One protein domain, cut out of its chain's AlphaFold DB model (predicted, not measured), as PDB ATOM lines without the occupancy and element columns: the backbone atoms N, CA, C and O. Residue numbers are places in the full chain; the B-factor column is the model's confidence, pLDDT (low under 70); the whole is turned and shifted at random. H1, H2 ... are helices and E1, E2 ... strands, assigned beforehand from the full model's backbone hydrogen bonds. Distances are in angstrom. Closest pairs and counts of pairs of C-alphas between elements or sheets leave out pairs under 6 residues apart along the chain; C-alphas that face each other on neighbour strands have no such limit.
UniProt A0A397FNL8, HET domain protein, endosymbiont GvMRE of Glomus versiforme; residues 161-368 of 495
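This is residues 161 to 368 of the 495 residues of the protein "HET domain protein" of endosymbiont GvMRE of Glomus versiforme (UniProt A0A397FNL8). A short coil of stacked turns, rich in loops, has a long helical hairpin, H6 and H7, at one end, past H4. One side of the coil is a row of short parallel strands, E1, E2 and E4, and another side holds the parallel pair E3 and E5 with H3 beside E5; H1 lies far out, touching no helix, and H2 packs on H4. The printed part has 208 residues with five named strands and seven named helices, in the order E1, E2, H1, E3, E4, E5, H2, H3, H4, H5, H6, H7, and the class is mostly helix. The sheet orders are E1, E2, E4 and E3, E5, both parallel throughout. The whole is compact, with a radius of gyration of the C-alphas of 18.0 A, and spans 55 by 43 by 26 A.

E1, residues 161 to 163, is an edge strand parallel to E2, residues 185 to 187, at 12 degrees; N 162 and O 185 are 2.9 A apart, within hydrogen-bond range. E2 is parallel to the other edge strand, E4, residues 229 to 231, at 5 degrees, with N 231 and O 186 at 2.8 A. Residues 230 to 231 of E4 also pair, parallel, with residues 268 to 269. H1, residues 196 to 207, is not on this sheet and touches no helix. E3, residues 215 to 217, and E5, residues 236 to 239, are parallel at 12 degrees, with N 238 and O 216 at 3.0 A; both are apart from E1, E2 and E4. H2, residues 246 to 257, is only just not on the sheet of E1, E2 and E4, with 4 pairs of C-alphas within 10 A. H3, residues 280 to 288, comes nearest to E5 at the C-alphas of Lys 281 and Asp 238, 5.7 A apart. H4, residues 293 to 299, is the hub, touching four helices. It touches H2 about perpendicular, at 85 degrees, the closest C-alphas being those of Glu 294 and Ala 249, 4.5 A apart. H4 and H5, residues 301 to 307, only just touch, with 3 pairs of C-alphas within 8 A, and only at the corner; the closest are those of Gln 297 and Met 304, 6.6 A apart. H6, residues 315 to 337, touches H4 with residues 321 to 328 alone, closest at the C-alphas of Leu 325 and Leu 298, 5.8 A apart. H7, residues 342 to 368, forms a helical hairpin with H6, at a shallow tilt of 24 degrees, opposite ways; the C-alphas of Ile 329 and Ile 352 are the closest, 6.1 A apart. H7 touches H4 with residues 354 to 358 alone, closest at the C-alphas of Leu 355 and Ala 299, 4.9 A apart. H7 touches H3 with residues 347 to 351 alone, closest at the C-alphas of Arg 347 and Leu 288, 5.6 A apart. Every O i to N i+4 pair is within hydrogen-bond range in H1, H2, H4, H5 and H6, against 4 of 5 in H3 and 22 of 23 in H7.

E1 begins at C-alpha 161, (43.829, -13.279, 22.059). E1, E2, E3, E4 and E5 measure 6.6, 6.7, 6.9, 6.9 and 9.4 A. H1 and H2 are 16.6 and 16.7 A long, H3 12.7 A, H4 9.8 A and H5 9.6 A. H6 is 33.2 A long from C-alpha 315, (27.379, -44.656, 9.317). H7 is 39.6 A long and ends at C-alpha 368, (23.266, -45.515, -4.094).

The C-alphas of Lys 197 and Thr 368 are the two farthest apart, 60.1 A. The printed part has no cut. The links E1 to E2, E3 to E4 and H2 to H3 are long. The mean pLDDT of the printed part is 81.6; residues 192 to 194, 313 to 318, 329 and 331 to 368 are under 70, and H7 has a mean of 53.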
ATOM      1  N   ARG A 161      44.434 -14.462  22.685       98.50
ATOM      2  CA  ARG A 161      43.829 -13.279  22.059       98.50
ATOM      3  C   ARG A 161      44.808 -12.616  21.099       98.50
ATOM      4  O   ARG A 161      45.919 -12.270  21.500       98.50
ATOM      5  N   LEU A 162      44.361 -12.407  19.864       98.44
ATOM      6  CA  LEU A 162      45.095 -11.726  18.803       98.44
ATOM      7  C   LEU A 162      44.199 -10.664  18.164       98.44
ATOM      8  O   LEU A 162      43.281 -10.980  17.411       98.44
ATOM      9  N   GLU A 163      44.482  -9.394  18.429       96.88
ATOM     10  CA  GLU A 163      43.765  -8.263  17.844       96.88
ATOM     11  C   GLU A 163      44.754  -7.329  17.142       96.88
ATOM     12  O   GLU A 163      45.447  -6.537  17.779       96.88
ATOM     13  N   ILE A 164      44.818  -7.425  15.814       96.75
ATOM     14  CA  ILE A 164      45.720  -6.645  14.942       96.75
ATOM     15  C   ILE A 164      44.950  -5.798  13.920       96.75
ATOM     16  O   ILE A 164      45.532  -5.298  12.955       96.75
ATOM     17  N   TYR A 165      43.643  -5.649  14.138       93.25
ATOM     18  CA  TYR A 165      42.704  -4.906  13.303       93.25
ATOM     19  C   TYR A 165      43.160  -3.460  13.035       93.25
ATOM     20  O   TYR A 165      43.948  -2.903  13.797       93.25
ATOM     21  N   ASP A 166      42.667  -2.823  11.973       90.94
ATOM     22  CA  ASP A 166      42.959  -1.409  11.671       90.94
ATOM     23  C   ASP A 166      44.473  -1.067  11.613       90.94
ATOM     24  O   ASP A 166      44.927  -0.054  12.151       90.94
ATOM     25  N   ASN A 167      45.282  -1.923  10.985       94.25
ATOM     26  CA  ASN A 167      46.684  -1.640  10.647       94.25
ATOM     27  C   ASN A 167      46.825  -1.378   9.131       94.25
ATOM     28  O   ASN A 167      45.859  -1.031   8.455       94.25
ATOM     29  N   ASN A 168      48.034  -1.487   8.576       95.69
ATOM     30  CA  ASN A 168      48.270  -1.450   7.130       95.69
ATOM     31  C   ASN A 168      49.073  -2.680   6.688       95.69
ATOM     32  O   ASN A 168      50.017  -2.560   5.910       95.69
ATOM     33  N   ILE A 169      48.729  -3.853   7.230       97.31
ATOM     34  CA  ILE A 169      49.419  -5.104   6.913       97.31
ATOM     35  C   ILE A 169      49.316  -5.353   5.408       97.31
ATOM     36  O   ILE A 169      48.227  -5.293   4.826       97.31
ATOM     37  N   GLU A 170      50.465  -5.578   4.775       96.88
ATOM     38  CA  GLU A 170      50.547  -5.859   3.350       96.88
ATOM     39  C   GLU A 170      49.892  -7.192   2.991       96.88
ATOM     40  O   GLU A 170      49.524  -7.994   3.849       96.88
ATOM     41  N   SER A 171      49.683  -7.393   1.692       97.44
ATOM     42  CA  SER A 171      48.897  -8.517   1.200       97.44
ATOM     43  C   SER A 171      49.484  -9.860   1.639       97.44
ATOM     44  O   SER A 171      50.605 -10.201   1.269       97.44
ATOM     45  N   THR A 172      48.718 -10.627   2.415       97.62
ATOM     46  CA  THR A 172      49.117 -11.955   2.900       97.62
ATOM     47  C   THR A 172      47.902 -12.847   3.149       97.62
ATOM     48  O   THR A 172      46.797 -12.359   3.388       97.62
ATOM     49  N   THR A 173      48.103 -14.163   3.108       98.00
ATOM     50  CA  THR A 173      47.080 -15.151   3.477       98.00
ATOM     51  C   THR A 173      46.984 -15.318   4.995       98.00
ATOM     52  O   THR A 173      47.772 -14.744   5.753       98.00
ATOM     53  N   LEU A 174      46.027 -16.131   5.447       98.31
ATOM     54  CA  LEU A 174      45.832 -16.478   6.860       98.31
ATOM     55  C   LEU A 174      46.739 -17.620   7.361       98.31
ATOM     56  O   LEU A 174      46.583 -18.056   8.498       98.31
ATOM     57  N   GLU A 175      47.696 -18.094   6.557       98.12
ATOM     58  CA  GLU A 175      48.579 -19.231   6.890       98.12
ATOM     59  C   GLU A 175      49.333 -19.056   8.214       98.12
ATOM     60  O   GLU A 175      49.547 -20.013   8.959       98.12
ATOM     61  N   PHE A 176      49.667 -17.814   8.563       97.75
ATOM     62  CA  PHE A 176      50.326 -17.495   9.826       97.75
ATOM     63  C   PHE A 176      49.499 -17.880  11.057       97.75
ATOM     64  O   PHE A 176      50.070 -17.979  12.132       97.75
ATOM     65  N   LEU A 177      48.184 -18.109  10.940       98.38
ATOM     66  CA  LEU A 177      47.324 -18.454  12.074       98.38
ATOM     67  C   LEU A 177      47.466 -19.906  12.546       98.38
ATOM     68  O   LEU A 177      47.103 -20.195  13.686       98.38
ATOM     69  N   ARG A 178      48.010 -20.817  11.726       98.00
ATOM     70  CA  ARG A 178      48.072 -22.254  12.064       98.00
ATOM     71  C   ARG A 178      48.732 -22.571  13.415       98.00
ATOM     72  O   ARG A 178      48.210 -23.436  14.118       98.00
ATOM     73  N   PRO A 179      49.837 -21.913  13.822       98.06
ATOM     74  CA  PRO A 179      50.497 -22.218  15.093       98.06
ATOM     75  C   PRO A 179      49.707 -21.774  16.337       98.06
ATOM     76  O   PRO A 179      49.980 -22.250  17.437       98.06
ATOM     77  N   PHE A 180      48.713 -20.891  16.196       98.12
ATOM     78  CA  PHE A 180      47.992 -20.254  17.306       98.12
ATOM     79  C   PHE A 180      46.841 -21.118  17.847       98.12
ATOM     80  O   PHE A 180      45.710 -20.667  17.999       98.12
ATOM     81  N   THR A 181      47.109 -22.390  18.145       97.38
ATOM     82  CA  THR A 181      46.086 -23.420  18.426       97.38
ATOM     83  C   THR A 181      45.193 -23.154  19.647       97.38
ATOM     84  O   THR A 181      44.095 -23.710  19.724       97.38
ATOM     85  N   ASN A 182      45.614 -22.293  20.584       98.12
ATOM     86  CA  ASN A 182      44.814 -21.901  21.750       98.12
ATOM     87  C   ASN A 182      44.041 -20.582  21.587       98.12
ATOM     88  O   ASN A 182      43.421 -20.126  22.550       98.12
ATOM     89  N   LEU A 183      44.042 -19.993  20.389       98.50
ATOM     90  CA  LEU A 183      43.385 -18.722  20.120       98.50
ATOM     91  C   LEU A 183      41.869 -18.814  20.347       98.50
ATOM     92  O   LEU A 183      41.208 -19.711  19.828       98.50
ATOM     93  N   LYS A 184      41.328 -17.866  21.117       98.31
ATOM     94  CA  LYS A 184      39.900 -17.724  21.448       98.31
ATOM     95  C   LYS A 184      39.271 -16.519  20.753       98.31
ATOM     96  O   LYS A 184      38.121 -16.584  20.332       98.31
ATOM     97  N   ASP A 185      40.022 -15.430  20.606       97.44
ATOM     98  CA  ASP A 185      39.556 -14.191  19.974       97.44
ATOM     99  C   ASP A 185      40.574 -13.719  18.933       97.44
ATOM    100  O   ASP A 185      41.738 -13.481  19.266       97.44
ATOM    101  N   CYS A 186      40.140 -13.627  17.675       97.88
ATOM    102  CA  CYS A 186      40.971 -13.235  16.544       97.88
ATOM    103  C   CYS A 186      40.329 -12.075  15.778       97.88
ATOM    104  O   CYS A 186      39.286 -12.244  15.143       97.88
ATOM    105  N   LYS A 187      40.964 -10.899  15.785       97.12
ATOM    106  CA  LYS A 187      40.508  -9.723  15.032       97.12
ATOM    107  C   LYS A 187      41.585  -9.230  14.083       97.12
ATOM    108  O   LYS A 187      42.573  -8.627  14.500       97.12
ATOM    109  N   LEU A 188      41.355  -9.475  12.800       96.88
ATOM    110  CA  LEU A 188      42.272  -9.163  11.704       96.88
ATOM    111  C   LEU A 188      41.767  -8.005  10.840       96.88
ATOM    112  O   LEU A 188      42.570  -7.297  10.237       96.88
ATOM    113  N   GLY A 189      40.443  -7.867  10.758       90.00
ATOM    114  CA  GLY A 189      39.755  -6.936   9.876       90.00
ATOM    115  C   GLY A 189      39.763  -5.482  10.343       90.00
ATOM    116  O   GLY A 189      40.720  -4.999  10.939       90.00
ATOM    117  N   GLU A 190      38.674  -4.783  10.063       84.38
ATOM    118  CA  GLU A 190      38.471  -3.385  10.430       84.38
ATOM    119  C   GLU A 190      37.455  -3.259  11.567       84.38
ATOM    120  O   GLU A 190      36.468  -3.997  11.621       84.38
ATOM    121  N   ASN A 191      37.663  -2.299  12.469       74.38
ATOM    122  CA  ASN A 191      36.718  -2.057  13.552       74.38
ATOM    123  C   ASN A 191      35.533  -1.205  13.081       74.38
ATOM    124  O   ASN A 191      35.684  -0.133  12.488       74.38
ATOM    125  N   ILE A 192      34.325  -1.658  13.399       67.44
ATOM    126  CA  ILE A 192      33.082  -1.025  12.968       67.44
ATOM    127  C   ILE A 192      32.607  -0.091  14.076       67.44
ATOM    128  O   ILE A 192      31.875  -0.475  14.990       67.44
ATOM    129  N   SER A 193      33.045   1.167  14.011       65.06
ATOM    130  CA  SER A 193      32.643   2.159  15.008       65.06
ATOM    131  C   SER A 193      31.197   2.638  14.837       65.06
ATOM    132  O   SER A 193      30.686   2.825  13.731       65.06
ATOM    133  N   LYS A 194      30.557   2.915  15.980       60.81
ATOM    134  CA  LYS A 194      29.198   3.454  16.103       60.81
ATOM    135  C   LYS A 194      29.140   4.988  16.128       60.81
ATOM    136  O   LYS A 194      28.043   5.536  16.051       60.81
ATOM    137  N   ASN A 195      30.269   5.700  16.253       75.44
ATOM    138  CA  ASN A 195      30.267   7.169  16.325       75.44
ATOM    139  C   ASN A 195      30.699   7.840  15.009       75.44
ATOM    140  O   ASN A 195      31.434   7.292  14.189       75.44
ATOM    141  N   LYS A 196      30.228   9.076  14.806       75.94
ATOM    142  CA  LYS A 196      30.405   9.832  13.554       75.94
ATOM    143  C   LYS A 196      31.871  10.139  13.224       75.94
ATOM    144  O   LYS A 196      32.216  10.229  12.049       75.94
ATOM    145  N   LYS A 197      32.718  10.340  14.240       76.62
ATOM    146  CA  LYS A 197      34.129  10.700  14.053       76.62
ATOM    147  C   LYS A 197      34.925   9.505  13.535       76.62
ATOM    148  O   LYS A 197      35.561   9.614  12.494       76.62
ATOM    149  N   GLU A 198      34.835   8.375  14.220       75.31
ATOM    150  CA  GLU A 198      35.549   7.153  13.848       75.31
ATOM    151  C   GLU A 198      35.029   6.579  12.523       75.31
ATOM    152  O   GLU A 198      35.818   6.078  11.731       75.31
ATOM    153  N   LYS A 199      33.736   6.754  12.202       80.56
ATOM    154  CA  LYS A 199      33.216   6.437  10.862       80.56
ATOM    155  C   LYS A 199      33.933   7.226   9.759       80.56
ATOM    156  O   LYS A 199      34.308   6.653   8.743       80.56
ATOM    157  N   LYS A 200      34.156   8.528   9.964       82.75
ATOM    158  CA  LYS A 200      34.899   9.366   9.010       82.75
ATOM    159  C   LYS A 200      36.367   8.942   8.908       82.75
ATOM    160  O   LYS A 200      36.932   8.974   7.820       82.75
ATOM    161  N   GLU A 201      36.984   8.551  10.022       82.31
ATOM    162  CA  GLU A 201      38.356   8.022  10.035       82.31
ATOM    163  C   GLU A 201      38.448   6.691   9.270       82.31
ATOM    164  O   GLU A 201      39.368   6.515   8.475       82.31
ATOM    165  N   LEU A 202      37.475   5.788   9.434       84.56
ATOM    166  CA  LEU A 202      37.366   4.555   8.650       84.56
ATOM    167  C   LEU A 202      37.191   4.849   7.153       84.56
ATOM    168  O   LEU A 202      37.938   4.318   6.340       84.56
ATOM    169  N   GLU A 203      36.266   5.735   6.775       85.50
ATOM    170  CA  GLU A 203      36.059   6.138   5.373       85.50
ATOM    171  C   GLU A 203      37.350   6.681   4.741       85.50
ATOM    172  O   GLU A 203      37.699   6.306   3.620       85.50
ATOM    173  N   GLN A 204      38.098   7.510   5.477       86.94
ATOM    174  CA  GLN A 204      39.397   8.017   5.035       86.94
ATOM    175  C   GLN A 204      40.412   6.889   4.844       86.94
ATOM    176  O   GLN A 204      41.048   6.845   3.794       86.94
ATOM    177  N   ARG A 205      40.530   5.965   5.807       87.19
ATOM    178  CA  ARG A 205      41.450   4.818   5.727       87.19
ATOM    179  C   ARG A 205      41.137   3.902   4.549       87.19
ATOM    180  O   ARG A 205      42.041   3.497   3.818       87.19
ATOM    181  N   LEU A 206      39.857   3.615   4.322       87.44
ATOM    182  CA  LEU A 206      39.399   2.817   3.187       87.44
ATOM    183  C   LEU A 206      39.699   3.518   1.854       87.44
ATOM    184  O   LEU A 206      40.157   2.864   0.914       87.44
ATOM    185  N   GLN A 207      39.515   4.841   1.779       88.31
ATOM    186  CA  GLN A 207      39.837   5.637   0.592       88.31
ATOM    187  C   GLN A 207      41.349   5.704   0.321       88.31
ATOM    188  O   GLN A 207      41.766   5.597  -0.833       88.31
ATOM    189  N   SER A 208      42.177   5.833   1.363       89.81
ATOM    190  CA  SER A 208      43.643   5.816   1.255       89.81
ATOM    191  C   SER A 208      44.242   4.414   1.150       89.81
ATOM    192  O   SER A 208      45.459   4.290   1.042       89.81
ATOM    193  N   LYS A 209      43.412   3.363   1.167       91.00
ATOM    194  CA  LYS A 209      43.831   1.952   1.151       91.00
ATOM    195  C   LYS A 209      44.787   1.574   2.293       91.00
ATOM    196  O   LYS A 209      45.662   0.730   2.119       91.00
ATOM    197  N   THR A 210      44.613   2.203   3.453       90.19
ATOM    198  CA  THR A 210      45.395   1.947   4.671       90.19
ATOM    199  C   THR A 210      44.584   1.068   5.616       90.19
ATOM    200  O   THR A 210      43.990   1.561   6.577       90.19
ATOM    201  N   TYR A 211      44.512  -0.210   5.267       91.50
ATOM    202  CA  TYR A 211      43.829  -1.272   6.002       91.50
ATOM    203  C   TYR A 211      44.615  -2.574   5.840       91.50
ATOM    204  O   TYR A 211      45.468  -2.690   4.952       91.50
ATOM    205  N   ASN A 212      44.314  -3.569   6.669       96.56
ATOM    206  CA  ASN A 212      44.938  -4.886   6.567       96.56
ATOM    207  C   ASN A 212      44.477  -5.635   5.308       96.56
ATOM    208  O   ASN A 212      43.280  -5.789   5.068       96.56
ATOM    209  N   LYS A 213      45.421  -6.144   4.511       96.81
ATOM    210  CA  LYS A 213      45.149  -6.730   3.186       96.81
ATOM    211  C   LYS A 213      45.155  -8.265   3.203       96.81
ATOM    212  O   LYS A 213      45.808  -8.899   2.374       96.81
ATOM    213  N   PHE A 214      44.436  -8.871   4.146       98.31
ATOM    214  CA  PHE A 214      44.302 -10.333   4.208       98.31
ATOM    215  C   PHE A 214      43.437 -10.874   3.064       98.31
ATOM    216  O   PHE A 214      42.407 -10.276   2.750       98.31
ATOM    217  N   TYR A 215      43.838 -11.994   2.458       97.94
ATOM    218  CA  TYR A 215      43.109 -12.643   1.359       97.94
ATOM    219  C   TYR A 215      43.175 -14.176   1.426       97.94
ATOM    220  O   TYR A 215      43.921 -14.741   2.227       97.94
ATOM    221  N   GLY A 216      42.416 -14.843   0.553       97.06
ATOM    222  CA  GLY A 216      42.393 -16.301   0.432       97.06
ATOM    223  C   GLY A 216      41.246 -16.926   1.221       97.06
ATOM    224  O   GLY A 216      40.182 -16.320   1.357       97.06
ATOM    225  N   SER A 217      41.466 -18.130   1.743       97.81
ATOM    226  CA  SER A 217      40.437 -18.916   2.423       97.81
ATOM    227  C   SER A 217      40.567 -18.889   3.948       97.81
ATOM    228  O   SER A 217      41.600 -18.530   4.520       97.81
ATOM    229  N   LEU A 218      39.498 -19.322   4.616       98.44
ATOM    230  CA  LEU A 218      39.469 -19.622   6.048       98.44
ATOM    231  C   LEU A 218      40.047 -21.007   6.403       98.44
ATOM    232  O   LEU A 218      39.980 -21.413   7.560       98.44
ATOM    233  N   GLU A 219      40.639 -21.749   5.465       97.75
ATOM    234  CA  GLU A 219      41.225 -23.063   5.775       97.75
ATOM    235  C   GLU A 219      42.266 -23.031   6.915       97.75
ATOM    236  O   GLU A 219      42.176 -23.887   7.803       97.75
ATOM    237  N   PRO A 220      43.165 -22.028   7.018       98.06
ATOM    238  CA  PRO A 220      44.194 -22.018   8.058       98.06
ATOM    239  C   PRO A 220      43.659 -22.014   9.495       98.06
ATOM    240  O   PRO A 220      44.385 -22.381  10.421       98.06
ATOM    241  N   ILE A 221      42.392 -21.625   9.703       97.69
ATOM    242  CA  ILE A 221      41.765 -21.614  11.030       97.69
ATOM    243  C   ILE A 221      41.058 -22.927  11.397       97.69
ATOM    244  O   ILE A 221      40.554 -23.036  12.515       97.69
ATOM    245  N   LYS A 222      41.050 -23.940  10.514       95.50
ATOM    246  CA  LYS A 222      40.345 -25.224  10.710       95.50
ATOM    247  C   LYS A 222      40.615 -25.863  12.076       95.50
ATOM    248  O   LYS A 222      39.692 -26.357  12.724       95.50
ATOM    249  N   ASN A 223      41.872 -25.832  12.520       94.69
ATOM    250  CA  ASN A 223      42.325 -26.493  13.747       94.69
ATOM    251  C   ASN A 223      42.314 -25.581  14.987       94.69
ATOM    252  O   ASN A 223      42.700 -26.022  16.072       94.69
ATOM    253  N   LEU A 224      41.843 -24.333  14.873       97.31
ATOM    254  CA  LEU A 224      41.706 -23.410  16.004       97.31
ATOM    255  C   LEU A 224      40.443 -23.736  16.809       97.31
ATOM    256  O   LEU A 224      39.490 -22.968  16.885       97.31
ATOM    257  N   THR A 225      40.419 -24.927  17.403       95.88
ATOM    258  CA  THR A 225      39.231 -25.509  18.053       95.88
ATOM    259  C   THR A 225      38.709 -24.707  19.248       95.88
ATOM    260  O   THR A 225      37.545 -24.861  19.623       95.88
ATOM    261  N   LYS A 226      39.548 -23.838  19.831       97.94
ATOM    262  CA  LYS A 226      39.196 -22.934  20.935       97.94
ATOM    263  C   LYS A 226      38.669 -21.575  20.478       97.94
ATOM    264  O   LYS A 226      38.286 -20.787  21.335       97.94
ATOM    265  N   LEU A 227      38.638 -21.301  19.173       98.06
ATOM    266  CA  LEU A 227      38.220 -20.008  18.650       98.06
ATOM    267  C   LEU A 227      36.728 -19.783  18.922       98.06
ATOM    268  O   LEU A 227      35.889 -20.635  18.633       98.06
ATOM    269  N   GLU A 228      36.410 -18.626  19.491       97.06
ATOM    270  CA  GLU A 228      35.057 -18.202  19.866       97.06
ATOM    271  C   GLU A 228      34.616 -16.971  19.072       97.06
ATOM    272  O   GLU A 228      33.420 -16.773  18.858       97.06
ATOM    273  N   LYS A 229      35.575 -16.141  18.646       96.38
ATOM    274  CA  LYS A 229      35.336 -14.882  17.939       96.38
ATOM    275  C   LYS A 229      36.317 -14.705  16.794       96.38
ATOM    276  O   LYS A 229      37.524 -14.886  16.973       96.38
ATOM    277  N   LEU A 230      35.790 -14.310  15.640       97.25
ATOM    278  CA  LEU A 230      36.570 -14.043  14.439       97.25
ATOM    279  C   LEU A 230      36.095 -12.758  13.757       97.25
ATOM    280  O   LEU A 230      34.933 -12.646  13.375       97.25
ATOM    281  N   CYS A 231      36.998 -11.805  13.540       96.38
ATOM    282  CA  CYS A 231      36.741 -10.622  12.723       96.38
ATOM    283  C   CYS A 231      37.680 -10.577  11.513       96.38
ATOM    284  O   CYS A 231      38.896 -10.414  11.647       96.38
ATOM    285  N   ILE A 232      37.073 -10.672  10.331       96.69
ATOM    286  CA  ILE A 232      37.678 -10.544   8.998       96.69
ATOM    287  C   ILE A 232      37.004  -9.419   8.189       96.69
ATOM    288  O   ILE A 232      37.098  -9.378   6.960       96.69
ATOM    289  N   ALA A 233      36.289  -8.512   8.860       94.00
ATOM    290  CA  ALA A 233      35.598  -7.396   8.227       94.00
ATOM    291  C   ALA A 233      36.572  -6.532   7.415       94.00
ATOM    292  O   ALA A 233      37.691  -6.268   7.844       94.00
ATOM    293  N   GLY A 234      36.173  -6.093   6.227       91.44
ATOM    294  CA  GLY A 234      37.029  -5.282   5.366       91.44
ATOM    295  C   GLY A 234      38.249  -6.022   4.814       91.44
ATOM    296  O   GLY A 234      39.175  -5.374   4.338       91.44
ATOM    297  N   THR A 235      38.292  -7.351   4.839       95.62
ATOM    298  CA  THR A 235      39.367  -8.119   4.185       95.62
ATOM    299  C   THR A 235      38.936  -8.623   2.803       95.62
ATOM    300  O   THR A 235      37.795  -8.430   2.373       95.62
ATOM    301  N   ASP A 236      39.866  -9.248   2.086       97.12
ATOM    302  CA  ASP A 236      39.620  -9.948   0.824       97.12
ATOM    303  C   ASP A 236      39.662 -11.481   0.997       97.12
ATOM    304  O   ASP A 236      39.888 -12.202   0.026       97.12
ATOM    305  N   VAL A 237      39.460 -11.976   2.226       97.94
ATOM    306  CA  VAL A 237      39.207 -13.399   2.517       97.94
ATOM    307  C   VAL A 237      37.802 -13.734   2.034       97.94
ATOM    308  O   VAL A 237      36.855 -13.065   2.443       97.94
ATOM    309  N   ASP A 238      37.653 -14.711   1.143       94.25
ATOM    310  CA  ASP A 238      36.439 -14.825   0.328       94.25
ATOM    311  C   ASP A 238      35.829 -16.224   0.213       94.25
ATOM    312  O   ASP A 238      34.797 -16.367  -0.441       94.25
ATOM    313  N   GLU A 239      36.395 -17.216   0.900       93.44
ATOM    314  CA  GLU A 239      35.892 -18.593   0.936       93.44
ATOM    315  C   GLU A 239      36.276 -19.340   2.233       93.44
ATOM    316  O   GLU A 239      37.047 -18.840   3.060       93.44
ATOM    317  N   GLY A 240      35.751 -20.558   2.413       96.44
ATOM    318  CA  GLY A 240      36.158 -21.480   3.479       96.44
ATOM    319  C   GLY A 240      35.281 -21.499   4.739       96.44
ATOM    320  O   GLY A 240      35.780 -21.790   5.827       96.44
ATOM    321  N   ILE A 241      33.985 -21.188   4.642       97.38
ATOM    322  CA  ILE A 241      33.056 -21.215   5.793       97.38
ATOM    323  C   ILE A 241      33.010 -22.619   6.447       97.38
ATOM    324  O   ILE A 241      32.882 -22.748   7.667       97.38
ATOM    325  N   GLU A 242      33.208 -23.676   5.660       94.69
ATOM    326  CA  GLU A 242      33.322 -25.075   6.087       94.69
ATOM    327  C   GLU A 242      34.501 -25.337   7.044       94.69
ATOM    328  O   GLU A 242      34.471 -26.266   7.856       94.69
ATOM    329  N   TYR A 243      35.518 -24.473   7.028       97.19
ATOM    330  CA  TYR A 243      36.664 -24.555   7.928       97.19
ATOM    331  C   TYR A 243      36.441 -23.830   9.260       97.19
ATOM    332  O   TYR A 243      37.232 -24.020  10.184       97.19
ATOM    333  N   ILE A 244      35.354 -23.066   9.427       97.31
ATOM    334  CA  ILE A 244      35.075 -22.372  10.693       97.31
ATOM    335  C   ILE A 244      34.944 -23.392  11.846       97.31
ATOM    336  O   ILE A 244      34.155 -24.343  11.751       97.31
ATOM    337  N   PRO A 245      35.689 -23.223  12.960       95.56
ATOM    338  CA  PRO A 245      35.671 -24.147  14.092       95.56
ATOM    339  C   PRO A 245      34.274 -24.414  14.666       95.56
ATOM    340  O   PRO A 245      33.452 -23.509  14.813       95.56
ATOM    341  N   THR A 246      34.034 -25.663  15.086       91.69
ATOM    342  CA  THR A 246      32.740 -26.114  15.645       91.69
ATOM    343  C   THR A 246      32.283 -25.273  16.835       91.69
ATOM    344  O   THR A 246      31.086 -25.123  17.066       91.69
ATOM    345  N   LYS A 247      33.225 -24.724  17.613       96.06
ATOM    346  CA  LYS A 247      32.912 -23.883  18.769       96.06
ATOM    347  C   LYS A 247      32.148 -22.619  18.356       96.06
ATOM    348  O   LYS A 247      31.083 -22.376  18.917       96.06
ATOM    349  N   ILE A 248      32.625 -21.880  17.349       96.56
ATOM    350  CA  ILE A 248      31.918 -20.707  16.798       96.56
ATOM    351  C   ILE A 248      30.579 -21.129  16.188       96.56
ATOM    352  O   ILE A 248      29.564 -20.478  16.432       96.56
ATOM    353  N   ALA A 249      30.560 -22.240  15.443       95.00
ATOM    354  CA  ALA A 249      29.346 -22.746  14.811       95.00
ATOM    355  C   ALA A 249      28.221 -22.980  15.836       95.00
ATOM    356  O   ALA A 249      27.136 -22.413  15.701       95.00
ATOM    357  N   LYS A 250      28.510 -23.694  16.930       94.19
ATOM    358  CA  LYS A 250      27.549 -23.936  18.018       94.19
ATOM    359  C   LYS A 250      27.098 -22.649  18.709       94.19
ATOM    360  O   LYS A 250      25.901 -22.449  18.905       94.19
ATOM    361  N   LEU A 251      28.034 -21.747  19.019       95.56
ATOM    362  CA  LEU A 251      27.706 -20.451  19.626       95.56
ATOM    363  C   LEU A 251      26.779 -19.621  18.723       95.56
ATOM    364  O   LEU A 251      25.876 -18.950  19.219       95.56
ATOM    365  N   SER A 252      26.959 -19.692  17.400       93.62
ATOM    366  CA  SER A 252      26.102 -18.977  16.448       93.62
ATOM    367  C   SER A 252      24.666 -19.514  16.440       93.62
ATOM    368  O   SER A 252      23.722 -18.725  16.452       93.62
ATOM    369  N   THR A 253      24.485 -20.836  16.535       88.94
ATOM    370  CA  THR A 253      23.165 -21.459  16.712       88.94
ATOM    371  C   THR A 253      22.508 -21.025  18.013       88.94
ATOM    372  O   THR A 253      21.328 -20.674  18.024       88.94
ATOM    373  N   GLU A 254      23.250 -21.070  19.121       90.50
ATOM    374  CA  GLU A 254      22.738 -20.695  20.442       90.50
ATOM    375  C   GLU A 254      22.264 -19.239  20.471       90.50
ATOM    376  O   GLU A 254      21.195 -18.957  21.011       90.50
ATOM    377  N   ALA A 255      23.016 -18.333  19.842       86.50
ATOM    378  CA  ALA A 255      22.637 -16.932  19.700       86.50
ATOM    379  C   ALA A 255      21.319 -16.779  18.927       86.50
ATOM    380  O   ALA A 255      20.385 -16.133  19.403       86.50
ATOM    381  N   VAL A 256      21.195 -17.437  17.769       82.00
ATOM    382  CA  VAL A 256      19.972 -17.366  16.953       82.00
ATOM    383  C   VAL A 256      18.760 -17.925  17.702       82.00
ATOM    384  O   VAL A 256      17.694 -17.314  17.657       82.00
ATOM    385  N   LYS A 257      18.920 -19.020  18.460       81.62
ATOM    386  CA  LYS A 257      17.853 -19.585  19.311       81.62
ATOM    387  C   LYS A 257      17.366 -18.609  20.385       81.62
ATOM    388  O   LYS A 257      16.188 -18.614  20.721       81.62
ATOM    389  N   LYS A 258      18.253 -17.756  20.901       82.56
ATOM    390  CA  LYS A 258      17.918 -16.696  21.867       82.56
ATOM    391  C   LYS A 258      17.351 -15.430  21.210       82.56
ATOM    392  O   LYS A 258      17.055 -14.464  21.906       82.56
ATOM    393  N   GLY A 259      17.203 -15.409  19.882       77.31
ATOM    394  CA  GLY A 259      16.794 -14.222  19.129       77.31
ATOM    395  C   GLY A 259      17.896 -13.163  19.001       77.31
ATOM    396  O   GLY A 259      17.618 -12.034  18.589       77.31
ATOM    397  N   GLU A 260      19.137 -13.513  19.339       84.00
ATOM    398  CA  GLU A 260      20.309 -12.652  19.227       84.00
ATOM    399  C   GLU A 260      20.902 -12.738  17.816       84.00
ATOM    400  O   GLU A 260      20.713 -13.710  17.082       84.00
ATOM    401  N   ASN A 261      21.638 -11.703  17.411       79.44
ATOM    402  CA  ASN A 261      22.360 -11.712  16.145       79.44
ATOM    403  C   ASN A 261      23.827 -12.127  16.386       79.44
ATOM    404  O   ASN A 261      24.542 -11.378  17.062       79.44
ATOM    405  N   PRO A 262      24.314 -13.239  15.796       86.62
ATOM    406  CA  PRO A 262      25.709 -13.674  15.918       86.62
ATOM    407  C   PRO A 262      26.748 -12.586  15.602       86.62
ATOM    408  O   PRO A 262      27.800 -12.536  16.244       86.62
ATOM    409  N   THR A 263      26.449 -11.666  14.675       81.50
ATOM    410  CA  THR A 263      27.356 -10.556  14.337       81.50
ATOM    411  C   THR A 263      27.434  -9.513  15.450       81.50
ATOM    412  O   THR A 263      28.464  -8.876  15.625       81.50
ATOM    413  N   GLN A 264      26.364  -9.317  16.228       82.38
ATOM    414  CA  GLN A 264      26.357  -8.380  17.362       82.38
ATOM    415  C   GLN A 264      27.135  -8.922  18.566       82.38
ATOM    416  O   GLN A 264      27.639  -8.140  19.371       82.38
ATOM    417  N   LEU A 265      27.263 -10.247  18.662       83.94
ATOM    418  CA  LEU A 265      28.076 -10.936  19.665       83.94
ATOM    419  C   LEU A 265      29.556 -11.061  19.256       83.94
ATOM    420  O   LEU A 265      30.372 -11.542  20.043       83.94
ATOM    421  N   ASN A 266      29.910 -10.597  18.052       87.00
ATOM    422  CA  ASN A 266      31.239 -10.718  17.444       87.00
ATOM    423  C   ASN A 266      31.713 -12.173  17.274       87.00
ATOM    424  O   ASN A 266      32.914 -12.428  17.319       87.00
ATOM    425  N   LEU A 267      30.793 -13.130  17.096       92.88
ATOM    426  CA  LEU A 267      31.163 -14.525  16.815       92.88
ATOM    427  C   LEU A 267      31.837 -14.632  15.441       92.88
ATOM    428  O   LEU A 267      32.892 -15.247  15.300       92.88
ATOM    429  N   ILE A 268      31.244 -13.960  14.453       93.12
ATOM    430  CA  ILE A 268      31.824 -13.717  13.137       93.12
ATOM    431  C   ILE A 268      31.506 -12.282  12.709       93.12
ATOM    432  O   ILE A 268      30.346 -11.866  12.717       93.12
ATOM    433  N   ASP A 269      32.529 -11.526  12.326       92.38
ATOM    434  CA  ASP A 269      32.371 -10.242  11.647       92.38
ATOM    435  C   ASP A 269      33.044 -10.294  10.276       92.38
ATOM    436  O   ASP A 269      34.263 -10.417  10.157       92.38
ATOM    437  N   CYS A 270      32.218 -10.234   9.238       93.44
ATOM    438  CA  CYS A 270      32.604 -10.360   7.837       93.44
ATOM    439  C   CYS A 270      32.036  -9.212   6.988       93.44
ATOM    440  O   CYS A 270      31.779  -9.374   5.797       93.44
ATOM    441  N   GLN A 271      31.793  -8.038   7.586       90.06
ATOM    442  CA  GLN A 271      31.265  -6.902   6.828       90.06
ATOM    443  C   GLN A 271      32.249  -6.447   5.735       90.06
ATOM    444  O   GLN A 271      33.423  -6.252   6.032       90.06
ATOM    445  N   PRO A 272      31.806  -6.217   4.483       88.50
ATOM    446  CA  PRO A 272      32.692  -5.814   3.390       88.50
ATOM    447  C   PRO A 272      33.366  -4.465   3.611       88.50
ATOM    448  O   PRO A 272      34.523  -4.288   3.251       88.50
ATOM    449  N   LEU A 273      32.639  -3.503   4.190       87.81
ATOM    450  CA  LEU A 273      33.060  -2.119   4.476       87.81
ATOM    451  C   LEU A 273      33.501  -1.276   3.263       87.81
ATOM    452  O   LEU A 273      33.424  -0.053   3.317       87.81
ATOM    453  N   ARG A 274      33.867  -1.895   2.139       86.06
ATOM    454  CA  ARG A 274      34.094  -1.278   0.830       86.06
ATOM    455  C   ARG A 274      33.437  -2.119  -0.277       86.06
ATOM    456  O   ARG A 274      33.362  -3.339  -0.134       86.06
ATOM    457  N   PRO A 275      33.024  -1.513  -1.407       81.75
ATOM    458  CA  PRO A 275      32.387  -2.244  -2.509       81.75
ATOM    459  C   PRO A 275      33.248  -3.356  -3.124       81.75
ATOM    460  O   PRO A 275      32.711  -4.331  -3.631       81.75
ATOM    461  N   SER A 276      34.575  -3.215  -3.091       84.88
ATOM    462  CA  SER A 276      35.507  -4.173  -3.697       84.88
ATOM    463  C   SER A 276      35.981  -5.280  -2.752       84.88
ATOM    464  O   SER A 276      36.816  -6.079  -3.162       84.88
ATOM    465  N   ALA A 277      35.539  -5.298  -1.488       88.06
ATOM    466  CA  ALA A 277      36.007  -6.286  -0.520       88.06
ATOM    467  C   ALA A 277      35.434  -7.664  -0.839       88.06
ATOM    468  O   ALA A 277      34.214  -7.842  -0.888       88.06
ATOM    469  N   LYS A 278      36.312  -8.653  -1.017       94.56
ATOM    470  CA  LYS A 278      35.873  -9.997  -1.417       94.56
ATOM    471  C   LYS A 278      35.169 -10.772  -0.299       94.56
ATOM    472  O   LYS A 278      34.368 -11.653  -0.605       94.56
ATOM    473  N   VAL A 279      35.343 -10.366   0.964       94.31
ATOM    474  CA  VAL A 279      34.604 -10.922   2.116       94.31
ATOM    475  C   VAL A 279      33.078 -10.794   1.985       94.31
ATOM    476  O   VAL A 279      32.330 -11.506   2.653       94.31
ATOM    477  N   ALA A 280      32.593  -9.964   1.052       88.06
ATOM    478  CA  ALA A 280      31.191  -9.928   0.647       88.06
ATOM    479  C   ALA A 280      30.634 -11.292   0.211       88.06
ATOM    480  O   ALA A 280      29.453 -11.539   0.441       88.06
ATOM    481  N   LYS A 281      31.452 -12.186  -0.365       91.50
ATOM    482  CA  LYS A 281      31.020 -13.553  -0.703       91.50
ATOM    483  C   LYS A 281      30.595 -14.323   0.550       91.50
ATOM    484  O   LYS A 281      29.439 -14.722   0.654       91.50
ATOM    485  N   ILE A 282      31.485 -14.386   1.545       93.56
ATOM    486  CA  ILE A 282      31.220 -15.012   2.848       93.56
ATOM    487  C   ILE A 282      30.011 -14.364   3.533       93.56
ATOM    488  O   ILE A 282      29.142 -15.063   4.054       93.56
ATOM    489  N   GLN A 283      29.927 -13.027   3.526       90.94
ATOM    490  CA  GLN A 283      28.782 -12.322   4.104       90.94
ATOM    491  C   GLN A 283      27.464 -12.735   3.441       90.94
ATOM    492  O   GLN A 283      26.482 -12.970   4.144       90.94
ATOM    493  N   ASN A 284      27.421 -12.776   2.109       85.56
ATOM    494  CA  ASN A 284      26.205 -13.083   1.365       85.56
ATOM    495  C   ASN A 284      25.726 -14.508   1.649       85.56
ATOM    496  O   ASN A 284      24.539 -14.683   1.920       85.56
ATOM    497  N   GLU A 285      26.640 -15.480   1.683       85.94
ATOM    498  CA  GLU A 285      26.332 -16.866   2.047       85.94
ATOM    499  C   GLU A 285      25.797 -16.965   3.486       85.94
ATOM    500  O   GLU A 285      24.708 -17.487   3.713       85.94
ATOM    501  N   LEU A 286      26.482 -16.381   4.476       85.69
ATOM    502  CA  LEU A 286      26.046 -16.450   5.879       85.69
ATOM    503  C   LEU A 286      24.747 -15.679   6.157       85.69
ATOM    504  O   LEU A 286      23.992 -16.030   7.069       85.69
ATOM    505  N   ARG A 287      24.451 -14.622   5.390       82.94
ATOM    506  CA  ARG A 287      23.250 -13.795   5.576       82.94
ATOM    507  C   ARG A 287      21.959 -14.572   5.317       82.94
ATOM    508  O   ARG A 287      20.962 -14.272   5.982       82.94
ATOM    509  N   LEU A 288      21.975 -15.542   4.401       78.56
ATOM    510  CA  LEU A 288      20.845 -16.443   4.129       78.56
ATOM    511  C   LEU A 288      20.487 -17.265   5.373       78.56
ATOM    512  O   LEU A 288      19.319 -17.416   5.718       78.56
ATOM    513  N   PHE A 289      21.502 -17.647   6.147       79.12
ATOM    514  CA  PHE A 289      21.353 -18.432   7.369       79.12
ATOM    515  C   PHE A 289      21.172 -17.584   8.632       79.12
ATOM    516  O   PHE A 289      21.148 -18.130   9.732       79.12
ATOM    517  N   ASN A 290      21.028 -16.257   8.514       80.50
ATOM    518  CA  ASN A 290      21.034 -15.329   9.653       80.50
ATOM    519  C   ASN A 290      22.315 -15.447  10.510       80.50
ATOM    520  O   ASN A 290      22.265 -15.326  11.732       80.50
ATOM    521  N   TYR A 291      23.455 -15.688   9.855       85.81
ATOM    522  CA  TYR A 291      24.770 -15.909  10.472       85.81
ATOM    523  C   TYR A 291      24.842 -17.119  11.417       85.81
ATOM    524  O   TYR A 291      25.754 -17.223  12.233       85.81
ATOM    525  N   ASP A 292      23.896 -18.045  11.284       88.38
ATOM    526  CA  ASP A 292      23.916 -19.369  11.895       88.38
ATOM    527  C   ASP A 292      24.883 -20.270  11.114       88.38
ATOM    528  O   ASP A 292      24.519 -20.890  10.112       88.38
ATOM    529  N   ILE A 293      26.146 -20.283  11.536       94.19
ATOM    530  CA  ILE A 293      27.234 -20.971  10.836       94.19
ATOM    531  C   ILE A 293      27.021 -22.484  10.862       94.19
ATOM    532  O   ILE A 293      27.279 -23.145   9.865       94.19
ATOM    533  N   GLU A 294      26.522 -23.041  11.967       91.56
ATOM    534  CA  GLU A 294      26.229 -24.477  12.035       91.56
ATOM    535  C   GLU A 294      25.127 -24.858  11.042       91.56
ATOM    536  O   GLU A 294      25.241 -25.876  10.371       91.56
ATOM    537  N   ALA A 295      24.087 -24.029  10.886       84.62
ATOM    538  CA  ALA A 295      23.069 -24.275   9.865       84.62
ATOM    539  C   ALA A 295      23.638 -24.231   8.446       84.62
ATOM    540  O   ALA A 295      23.283 -25.081   7.635       84.62
ATOM    541  N   TRP A 296      24.515 -23.264   8.160       91.75
ATOM    542  CA  TRP A 296      25.201 -23.203   6.872       91.75
ATOM    543  C   TRP A 296      26.035 -24.471   6.655       91.75
ATOM    544  O   TRP A 296      25.928 -25.092   5.607       91.75
ATOM    545  N   GLN A 297      26.801 -24.913   7.659       87.81
ATOM    546  CA  GLN A 297      27.637 -26.115   7.558       87.81
ATOM    547  C   GLN A 297      26.788 -27.364   7.294       87.81
ATOM    548  O   GLN A 297      27.102 -28.128   6.387       87.81
ATOM    549  N   LEU A 298      25.675 -27.535   8.015       81.88
ATOM    550  CA  LEU A 298      24.738 -28.647   7.815       81.88
ATOM    551  C   LEU A 298      24.098 -28.649   6.414       81.88
ATOM    552  O   LEU A 298      23.848 -29.727   5.877       81.88
ATOM    553  N   ALA A 299      23.859 -27.470   5.829       77.88
ATOM    554  CA  ALA A 299      23.298 -27.305   4.484       77.88
ATOM    555  C   ALA A 299      24.305 -27.532   3.341       77.88
ATOM    556  O   ALA A 299      23.885 -27.633   2.194       77.88
ATOM    557  N   HIS A 300      25.606 -27.621   3.639       81.81
ATOM    558  CA  HIS A 300      26.678 -27.800   2.649       81.81
ATOM    559  C   HIS A 300      27.511 -29.065   2.941       81.81
ATOM    560  O   HIS A 300      28.723 -28.980   3.191       81.81
ATOM    561  N   PRO A 301      26.885 -30.258   2.965       75.75
ATOM    562  CA  PRO A 301      27.547 -31.512   3.325       75.75
ATOM    563  C   PRO A 301      28.726 -31.859   2.406       75.75
ATOM    564  O   PRO A 301      29.709 -32.422   2.871       75.75
ATOM    565  N   GLU A 302      28.681 -31.487   1.126       73.31
ATOM    566  CA  GLU A 302      29.762 -31.704   0.163       73.31
ATOM    567  C   GLU A 302      31.022 -30.902   0.511       73.31
ATOM    568  O   GLU A 302      32.129 -31.445   0.487       73.31
ATOM    569  N   LYS A 303      30.862 -29.637   0.922       82.69
ATOM    570  CA  LYS A 303      31.978 -28.811   1.404       82.69
ATOM    571  C   LYS A 303      32.504 -29.344   2.734       82.69
ATOM    572  O   LYS A 303      33.713 -29.415   2.946       82.69
ATOM    573  N   MET A 304      31.603 -29.775   3.615       82.94
ATOM    574  CA  MET A 304      31.968 -30.343   4.911       82.94
ATOM    575  C   MET A 304      32.680 -31.692   4.794       82.94
ATOM    576  O   MET A 304      33.577 -31.945   5.589       82.94
ATOM    577  N   LEU A 305      32.355 -32.528   3.807       75.69
ATOM    578  CA  LEU A 305      33.062 -33.783   3.542       75.69
ATOM    579  C   LEU A 305      34.521 -33.529   3.144       75.69
ATOM    580  O   LEU A 305      35.417 -34.214   3.626       75.69
ATOM    581  N   ILE A 306      34.762 -32.516   2.306       79.62
ATOM    582  CA  ILE A 306      36.117 -32.109   1.909       79.62
ATOM    583  C   ILE A 306      36.862 -31.517   3.110       79.62
ATOM    584  O   ILE A 306      38.004 -31.880   3.394       79.62
ATOM    585  N   ALA A 307      36.219 -30.601   3.835       81.38
ATOM    586  CA  ALA A 307      36.857 -29.912   4.944       81.38
ATOM    587  C   ALA A 307      37.069 -30.809   6.161       81.38
ATOM    588  O   ALA A 307      38.047 -30.603   6.877       81.38
ATOM    589  N   ARG A 308      36.172 -31.759   6.428       82.94
ATOM    590  CA  ARG A 308      36.114 -32.589   7.641       82.94
ATOM    591  C   ARG A 308      35.595 -33.996   7.329       82.94
ATOM    592  O   ARG A 308      34.514 -34.371   7.799       82.94
ATOM    593  N   PRO A 309      36.349 -34.795   6.553       80.56
ATOM    594  CA  PRO A 309      35.929 -36.140   6.174       80.56
ATOM    595  C   PRO A 309      35.635 -37.021   7.391       80.56
ATOM    596  O   PRO A 309      34.737 -37.855   7.332       80.56
ATOM    597  N   GLU A 310      36.304 -36.784   8.525       79.62
ATOM    598  CA  GLU A 310      36.095 -37.492   9.792       79.62
ATOM    599  C   GLU A 310      34.655 -37.429  10.335       79.62
ATOM    600  O   GLU A 310      34.254 -38.275  11.132       79.62
ATOM    601  N   LEU A 311      33.853 -36.449   9.903       73.25
ATOM    602  CA  LEU A 311      32.437 -36.349  10.273       73.25
ATOM    603  C   LEU A 311      31.542 -37.298   9.459       73.25
ATOM    604  O   LEU A 311      30.379 -37.479   9.806       73.25
ATOM    605  N   PHE A 312      32.083 -37.936   8.420       70.94
ATOM    606  CA  PHE A 312      31.347 -38.772   7.466       70.94
ATOM    607  C   PHE A 312      31.926 -40.191   7.327       70.94
ATOM    608  O   PHE A 312      31.402 -40.993   6.560       70.94
ATOM    609  N   THR A 313      32.984 -40.536   8.071       67.44
ATOM    610  CA  THR A 313      33.716 -41.811   7.930       67.44
ATOM    611  C   THR A 313      32.997 -43.054   8.470       67.44
ATOM    612  O   THR A 313      33.396 -44.161   8.125       67.44
ATOM    613  N   ASN A 314      31.976 -42.914   9.323       63.12
ATOM    614  CA  ASN A 314      31.183 -44.033   9.859       63.12
ATOM    615  C   ASN A 314      29.677 -43.739   9.683       63.12
ATOM    616  O   ASN A 314      29.282 -42.601   9.965       63.12
ATOM    617  N   PRO A 315      28.841 -44.715   9.267       59.25
ATOM    618  CA  PRO A 315      27.379 -44.656   9.317       59.25
ATOM    619  C   PRO A 315      26.785 -43.884  10.507       59.25
ATOM    620  O   PRO A 315      25.982 -42.980  10.286       59.25
ATOM    621  N   ASP A 316      27.256 -44.133  11.736       68.50
ATOM    622  CA  ASP A 316      26.776 -43.434  12.941       68.50
ATOM    623  C   ASP A 316      26.997 -41.911  12.890       68.50
ATOM    624  O   ASP A 316      26.209 -41.130  13.424       68.50
ATOM    625  N   SER A 317      28.090 -41.456  12.272       65.94
ATOM    626  CA  SER A 317      28.396 -40.028  12.125       65.94
ATOM    627  C   SER A 317      27.523 -39.377  11.049       65.94
ATOM    628  O   SER A 317      27.065 -38.249  11.234       65.94
ATOM    629  N   ARG A 318      27.218 -40.105   9.963       64.00
ATOM    630  CA  ARG A 318      26.299 -39.654   8.904       64.00
ATOM    631  C   ARG A 318      24.857 -39.577   9.405       64.00
ATOM    632  O   ARG A 318      24.158 -38.616   9.099       64.00
ATOM    633  N   GLU A 319      24.426 -40.547  10.207       72.19
ATOM    634  CA  GLU A 319      23.104 -40.536  10.839       72.19
ATOM    635  C   GLU A 319      22.967 -39.362  11.815       72.19
ATOM    636  O   GLU A 319      22.005 -38.603  11.722       72.19
ATOM    637  N   LYS A 320      23.984 -39.111  12.651       76.19
ATOM    638  CA  LYS A 320      24.035 -37.916  13.513       76.19
ATOM    639  C   LYS A 320      23.976 -36.609  12.722       76.19
ATOM    640  O   LYS A 320      23.341 -35.653  13.168       76.19
ATOM    641  N   TRP A 321      24.625 -36.544  11.558       75.62
ATOM    642  CA  TRP A 321      24.552 -35.373  10.679       75.62
ATOM    643  C   TRP A 321      23.133 -35.153  10.150       75.62
ATOM    644  O   TRP A 321      22.613 -34.039  10.206       75.62
ATOM    645  N   LEU A 322      22.487 -36.222   9.677       70.56
ATOM    646  CA  LEU A 322      21.101 -36.192   9.209       70.56
ATOM    647  C   LEU A 322      20.124 -35.819  10.329       70.56
ATOM    648  O   LEU A 322      19.205 -35.032  10.104       70.56
ATOM    649  N   GLU A 323      20.328 -36.337  11.536       76.50
ATOM    650  CA  GLU A 323      19.545 -35.984  12.718       76.50
ATOM    651  C   GLU A 323      19.688 -34.491  13.050       76.50
ATOM    652  O   GLU A 323      18.687 -33.786  13.204       76.50
ATOM    653  N   ALA A 324      20.920 -33.972  13.084       73.56
ATOM    654  CA  ALA A 324      21.184 -32.554  13.319       73.56
ATOM    655  C   ALA A 324      20.544 -31.659  12.245       73.56
ATOM    656  O   ALA A 324      19.938 -30.636  12.577       73.56
ATOM    657  N   LEU A 325      20.628 -32.063  10.972       71.88
ATOM    658  CA  LEU A 325      20.003 -31.372   9.847       71.88
ATOM    659  C   LEU A 325      18.472 -31.340   9.980       71.88
ATOM    660  O   LEU A 325      17.876 -30.264   9.907       71.88
ATOM    661  N   ASN A 326      17.835 -32.483  10.257       70.00
ATOM    662  CA  ASN A 326      16.384 -32.572  10.461       70.00
ATOM    663  C   ASN A 326      15.919 -31.701  11.633       70.00
ATOM    664  O   ASN A 326      14.970 -30.930  11.496       70.00
ATOM    665  N   ASN A 327      16.628 -31.752  12.762       72.94
ATOM    666  CA  ASN A 327      16.335 -30.909  13.918       72.94
ATOM    667  C   ASN A 327      16.397 -29.415  13.562       72.94
ATOM    668  O   ASN A 327      15.603 -28.617  14.068       72.94
ATOM    669  N   LYS A 328      17.318 -29.021  12.673       74.38
ATOM    670  CA  LYS A 328      17.463 -27.633  12.222       74.38
ATOM    671  C   LYS A 328      16.347 -27.186  11.281       74.38
ATOM    672  O   LYS A 328      15.901 -26.038  11.380       74.38
ATOM    673  N   ILE A 329      15.895 -28.076  10.398       67.81
ATOM    674  CA  ILE A 329      14.747 -27.847   9.514       67.81
ATOM    675  C   ILE A 329      13.493 -27.600  10.355       67.81
ATOM    676  O   ILE A 329      12.874 -26.546  10.215       67.81
ATOM    677  N   THR A 330      13.180 -28.499  11.295       70.88
ATOM    678  CA  THR A 330      12.008 -28.376  12.177       70.88
ATOM    679  C   THR A 330      12.013 -27.054  12.945       70.88
ATOM    680  O   THR A 330      11.038 -26.307  12.896       70.88
ATOM    681  N   GLN A 331      13.145 -26.695  13.563       68.75
ATOM    682  CA  GLN A 331      13.294 -25.420  14.282       68.75
ATOM    683  C   GLN A 331      13.080 -24.198  13.376       68.75
ATOM    684  O   GLN A 331      12.479 -23.200  13.785       68.75
ATOM    685  N   SER A 332      13.588 -24.251  12.140       65.25
ATOM    686  CA  SER A 332      13.428 -23.154  11.179       65.25
ATOM    687  C   SER A 332      11.967 -23.017  10.736       65.25
ATOM    688  O   SER A 332      11.471 -21.893  10.648       65.25
ATOM    689  N   GLN A 333      11.259 -24.135  10.547       63.28
ATOM    690  CA  GLN A 333       9.839 -24.166  10.191       63.28
ATOM    691  C   GLN A 333       8.943 -23.621  11.316       63.28
ATOM    692  O   GLN A 333       8.053 -22.812  11.059       63.28
ATOM    693  N   GLU A 334       9.204 -23.999  12.569       67.75
ATOM    694  CA  GLU A 334       8.514 -23.441  13.742       67.75
ATOM    695  C   GLU A 334       8.711 -21.923  13.825       67.75
ATOM    696  O   GLU A 334       7.757 -21.164  13.982       67.75
ATOM    697  N   THR A 335       9.951 -21.464  13.640       62.78
ATOM    698  CA  THR A 335      10.284 -20.035  13.661       62.78
ATOM    699  C   THR A 335       9.554 -19.265  12.556       62.78
ATOM    700  O   THR A 335       9.053 -18.166  12.802       62.78
ATOM    701  N   LEU A 336       9.462 -19.836  11.351       59.59
ATOM    702  CA  LEU A 336       8.747 -19.247  10.220       59.59
ATOM    703  C   LEU A 336       7.257 -19.044  10.535       59.59
ATOM    704  O   LEU A 336       6.730 -17.956  10.306       59.59
ATOM    705  N   ASN A 337       6.613 -20.044  11.141       56.91
ATOM    706  CA  ASN A 337       5.194 -19.997  11.508       56.91
ATOM    707  C   ASN A 337       4.864 -18.887  12.528       56.91
ATOM    708  O   ASN A 337       3.715 -18.453  12.618       56.91
ATOM    709  N   HIS A 338       5.854 -18.405  13.285       53.44
ATOM    710  CA  HIS A 338       5.684 -17.381  14.320       53.44
ATOM    711  C   HIS A 338       6.105 -15.959  13.895       53.44
ATOM    712  O   HIS A 338       5.953 -15.017  14.678       53.44
ATOM    713  N   ILE A 339       6.624 -15.754  12.676       52.91
ATOM    714  CA  ILE A 339       7.160 -14.454  12.232       52.91
ATOM    715  C   ILE A 339       6.191 -13.704  11.307       52.91
ATOM    716  O   ILE A 339       5.815 -14.173  10.242       52.91
ATOM    717  N   THR A 340       5.894 -12.450  11.662       45.56
ATOM    718  CA  THR A 340       4.997 -11.528  10.932       45.56
ATOM    719  C   THR A 340       5.710 -10.505  10.026       45.56
ATOM    720  O   THR A 340       5.064  -9.629   9.456       45.56
ATOM    721  N   LYS A 341       7.046 -10.565   9.874       45.97
ATOM    722  CA  LYS A 341       7.843  -9.592   9.086       45.97
ATOM    723  C   LYS A 341       8.397 -10.189   7.786       45.97
ATOM    724  O   LYS A 341       9.401 -10.897   7.824       45.97
ATOM    725  N   ILE A 342       7.854  -9.737   6.650       38.81
ATOM    726  CA  ILE A 342       8.132 -10.178   5.261       38.81
ATOM    727  C   ILE A 342       9.619 -10.475   4.969       38.81
ATOM    728  O   ILE A 342       9.961 -11.551   4.491       38.81
ATOM    729  N   ALA A 343      10.543  -9.559   5.285       39.53
ATOM    730  CA  ALA A 343      11.963  -9.733   4.946       39.53
ATOM    731  C   ALA A 343      12.707 -10.781   5.800       39.53
ATOM    732  O   ALA A 343      13.748 -11.288   5.381       39.53
ATOM    733  N   LYS A 344      12.222 -11.074   7.015       43.47
ATOM    734  CA  LYS A 344      12.749 -12.172   7.844       43.47
ATOM    735  C   LYS A 344      12.155 -13.508   7.397       43.47
ATOM    736  O   LYS A 344      12.895 -14.483   7.338       43.47
ATOM    737  N   THR A 345      10.875 -13.506   7.027       45.50
ATOM    738  CA  THR A 345      10.145 -14.643   6.451       45.50
ATOM    739  C   THR A 345      10.859 -15.174   5.199       45.50
ATOM    740  O   THR A 345      11.291 -16.320   5.203       45.50
ATOM    741  N   ALA A 346      11.168 -14.310   4.223       47.69
ATOM    742  CA  ALA A 346      11.832 -14.714   2.973       47.69
ATOM    743  C   ALA A 346      13.225 -15.358   3.160       47.69
ATOM    744  O   ALA A 346      13.596 -16.294   2.451       47.69
ATOM    745  N   ARG A 347      14.027 -14.877   4.126       50.88
ATOM    746  CA  ARG A 347      15.352 -15.468   4.409       50.88
ATOM    747  C   ARG A 347      15.239 -16.839   5.059       50.88
ATOM    748  O   ARG A 347      16.006 -17.731   4.724       50.88
ATOM    749  N   LEU A 348      14.297 -16.994   5.987       49.81
ATOM    750  CA  LEU A 348      14.050 -18.279   6.634       49.81
ATOM    751  C   LEU A 348      13.501 -19.304   5.641       49.81
ATOM    752  O   LEU A 348      13.957 -20.438   5.661       49.81
ATOM    753  N   GLU A 349      12.609 -18.898   4.737       51.59
ATOM    754  CA  GLU A 349      12.125 -19.746   3.640       51.59
ATOM    755  C   GLU A 349      13.272 -20.225   2.742       51.59
ATOM    756  O   GLU A 349      13.376 -21.418   2.471       51.59
ATOM    757  N   THR A 350      14.179 -19.320   2.354       56.62
ATOM    758  CA  THR A 350      15.369 -19.677   1.557       56.62
ATOM    759  C   THR A 350      16.252 -20.682   2.307       56.62
ATOM    760  O   THR A 350      16.604 -21.724   1.761       56.62
ATOM    761  N   LYS A 351      16.535 -20.424   3.593       54.75
ATOM    762  CA  LYS A 351      17.291 -21.341   4.464       54.75
ATOM    763  C   LYS A 351      16.642 -22.728   4.535       54.75
ATOM    764  O   LYS A 351      17.343 -23.732   4.482       54.75
ATOM    765  N   ILE A 352      15.318 -22.800   4.680       52.25
ATOM    766  CA  ILE A 352      14.582 -24.071   4.747       52.25
ATOM    767  C   ILE A 352      14.719 -24.845   3.430       52.25
ATOM    768  O   ILE A 352      15.000 -26.042   3.461       52.25
ATOM    769  N   GLN A 353      14.580 -24.172   2.283       59.25
ATOM    770  CA  GLN A 353      14.729 -24.798   0.964       59.25
ATOM    771  C   GLN A 353      16.127 -25.395   0.755       59.25
ATOM    772  O   GLN A 353      16.244 -26.524   0.277       59.25
ATOM    773  N   GLU A 354      17.180 -24.675   1.150       59.72
ATOM    774  CA  GLU A 354      18.565 -25.159   1.057       59.72
ATOM    775  C   GLU A 354      18.799 -26.397   1.938       59.72
ATOM    776  O   GLU A 354      19.391 -27.381   1.489       59.72
ATOM    777  N   LEU A 355      18.277 -26.392   3.170       48.62
ATOM    778  CA  LEU A 355      18.397 -27.531   4.084       48.62
ATOM    779  C   LEU A 355      17.654 -28.780   3.566       48.62
ATOM    780  O   LEU A 355      18.184 -29.890   3.653       48.62
ATOM    781  N   GLU A 356      16.450 -28.623   3.005       54.94
ATOM    782  CA  GLU A 356      15.680 -29.738   2.425       54.94
ATOM    783  C   GLU A 356      16.348 -30.318   1.168       54.94
ATOM    784  O   GLU A 356      16.387 -31.539   0.975       54.94
ATOM    785  N   LEU A 357      16.948 -29.466   0.331       64.00
ATOM    786  CA  LEU A 357      17.720 -29.911  -0.831       64.00
ATOM    787  C   LEU A 357      18.943 -30.742  -0.412       64.00
ATOM    788  O   LEU A 357      19.190 -31.816  -0.976       64.00
ATOM    789  N   ALA A 358      19.682 -30.281   0.601       57.62
ATOM    790  CA  ALA A 358      20.823 -31.008   1.151       57.62
ATOM    791  C   ALA A 358      20.403 -32.387   1.687       57.62
ATOM    792  O   ALA A 358      21.030 -33.402   1.375       57.62
ATOM    793  N   LYS A 359      19.282 -32.452   2.415       54.47
ATOM    794  CA  LYS A 359      18.709 -33.706   2.925       54.47
ATOM    795  C   LYS A 359      18.378 -34.694   1.805       54.47
ATOM    796  O   LYS A 359      18.763 -35.860   1.894       54.47
ATOM    797  N   SER A 360      17.690 -34.239   0.754       61.62
ATOM    798  CA  SER A 360      17.349 -35.077  -0.406       61.62
ATOM    799  C   SER A 360      18.604 -35.651  -1.073       61.62
ATOM    800  O   SER A 360      18.673 -36.849  -1.356       61.62
ATOM    801  N   THR A 361      19.632 -34.814  -1.228       63.72
ATOM    802  CA  THR A 361      20.917 -35.187  -1.833       63.72
ATOM    803  C   THR A 361      21.640 -36.263  -1.020       63.72
ATOM    804  O   THR A 361      22.048 -37.284  -1.576       63.72
ATOM    805  N   ILE A 362      21.746 -36.090   0.303       57.59
ATOM    806  CA  ILE A 362      22.388 -37.083   1.179       57.59
ATOM    807  C   ILE A 362      21.624 -38.412   1.136       57.59
ATOM    808  O   ILE A 362      22.252 -39.470   1.092       57.59
ATOM    809  N   HIS A 363      20.286 -38.375   1.140       55.47
ATOM    810  CA  HIS A 363      19.451 -39.579   1.109       55.47
ATOM    811  C   HIS A 363      19.633 -40.376  -0.189       55.47
ATOM    812  O   HIS A 363      19.805 -41.594  -0.136       55.47
ATOM    813  N   GLN A 364      19.669 -39.693  -1.340       59.16
ATOM    814  CA  GLN A 364      19.965 -40.320  -2.632       59.16
ATOM    815  C   GLN A 364      21.352 -40.973  -2.638       59.16
ATOM    816  O   GLN A 364      21.474 -42.125  -3.048       59.16
ATOM    817  N   GLN A 365      22.371 -40.280  -2.120       54.75
ATOM    818  CA  GLN A 365      23.740 -40.801  -2.026       54.75
ATOM    819  C   GLN A 365      23.825 -42.062  -1.154       54.75
ATOM    820  O   GLN A 365      24.431 -43.051  -1.565       54.75
ATOM    821  N   THR A 366      23.163 -42.067   0.009       52.06
ATOM    822  CA  THR A 366      23.125 -43.232   0.907       52.06
ATOM    823  C   THR A 366      22.489 -44.434   0.205       52.06
ATOM    824  O   THR A 366      23.032 -45.532   0.249       52.06
ATOM    825  N   GLN A 367      21.366 -44.236  -0.495       51.91
ATOM    826  CA  GLN A 367      20.693 -45.310  -1.234       51.91
ATOM    827  C   GLN A 367      21.566 -45.888  -2.359       51.91
ATOM    828  O   GLN A 367      21.603 -47.106  -2.539       51.91
ATOM    829  N   THR A 368      22.308 -45.044  -3.085       52.59
ATOM    830  CA  THR A 368      23.266 -45.515  -4.094       52.59
ATOM    831  C   THR A 368      24.439 -46.281  -3.484       52.59
ATOM    832  O   THR A 368      24.789 -47.333  -4.012       52.59
TER     833      THR A 368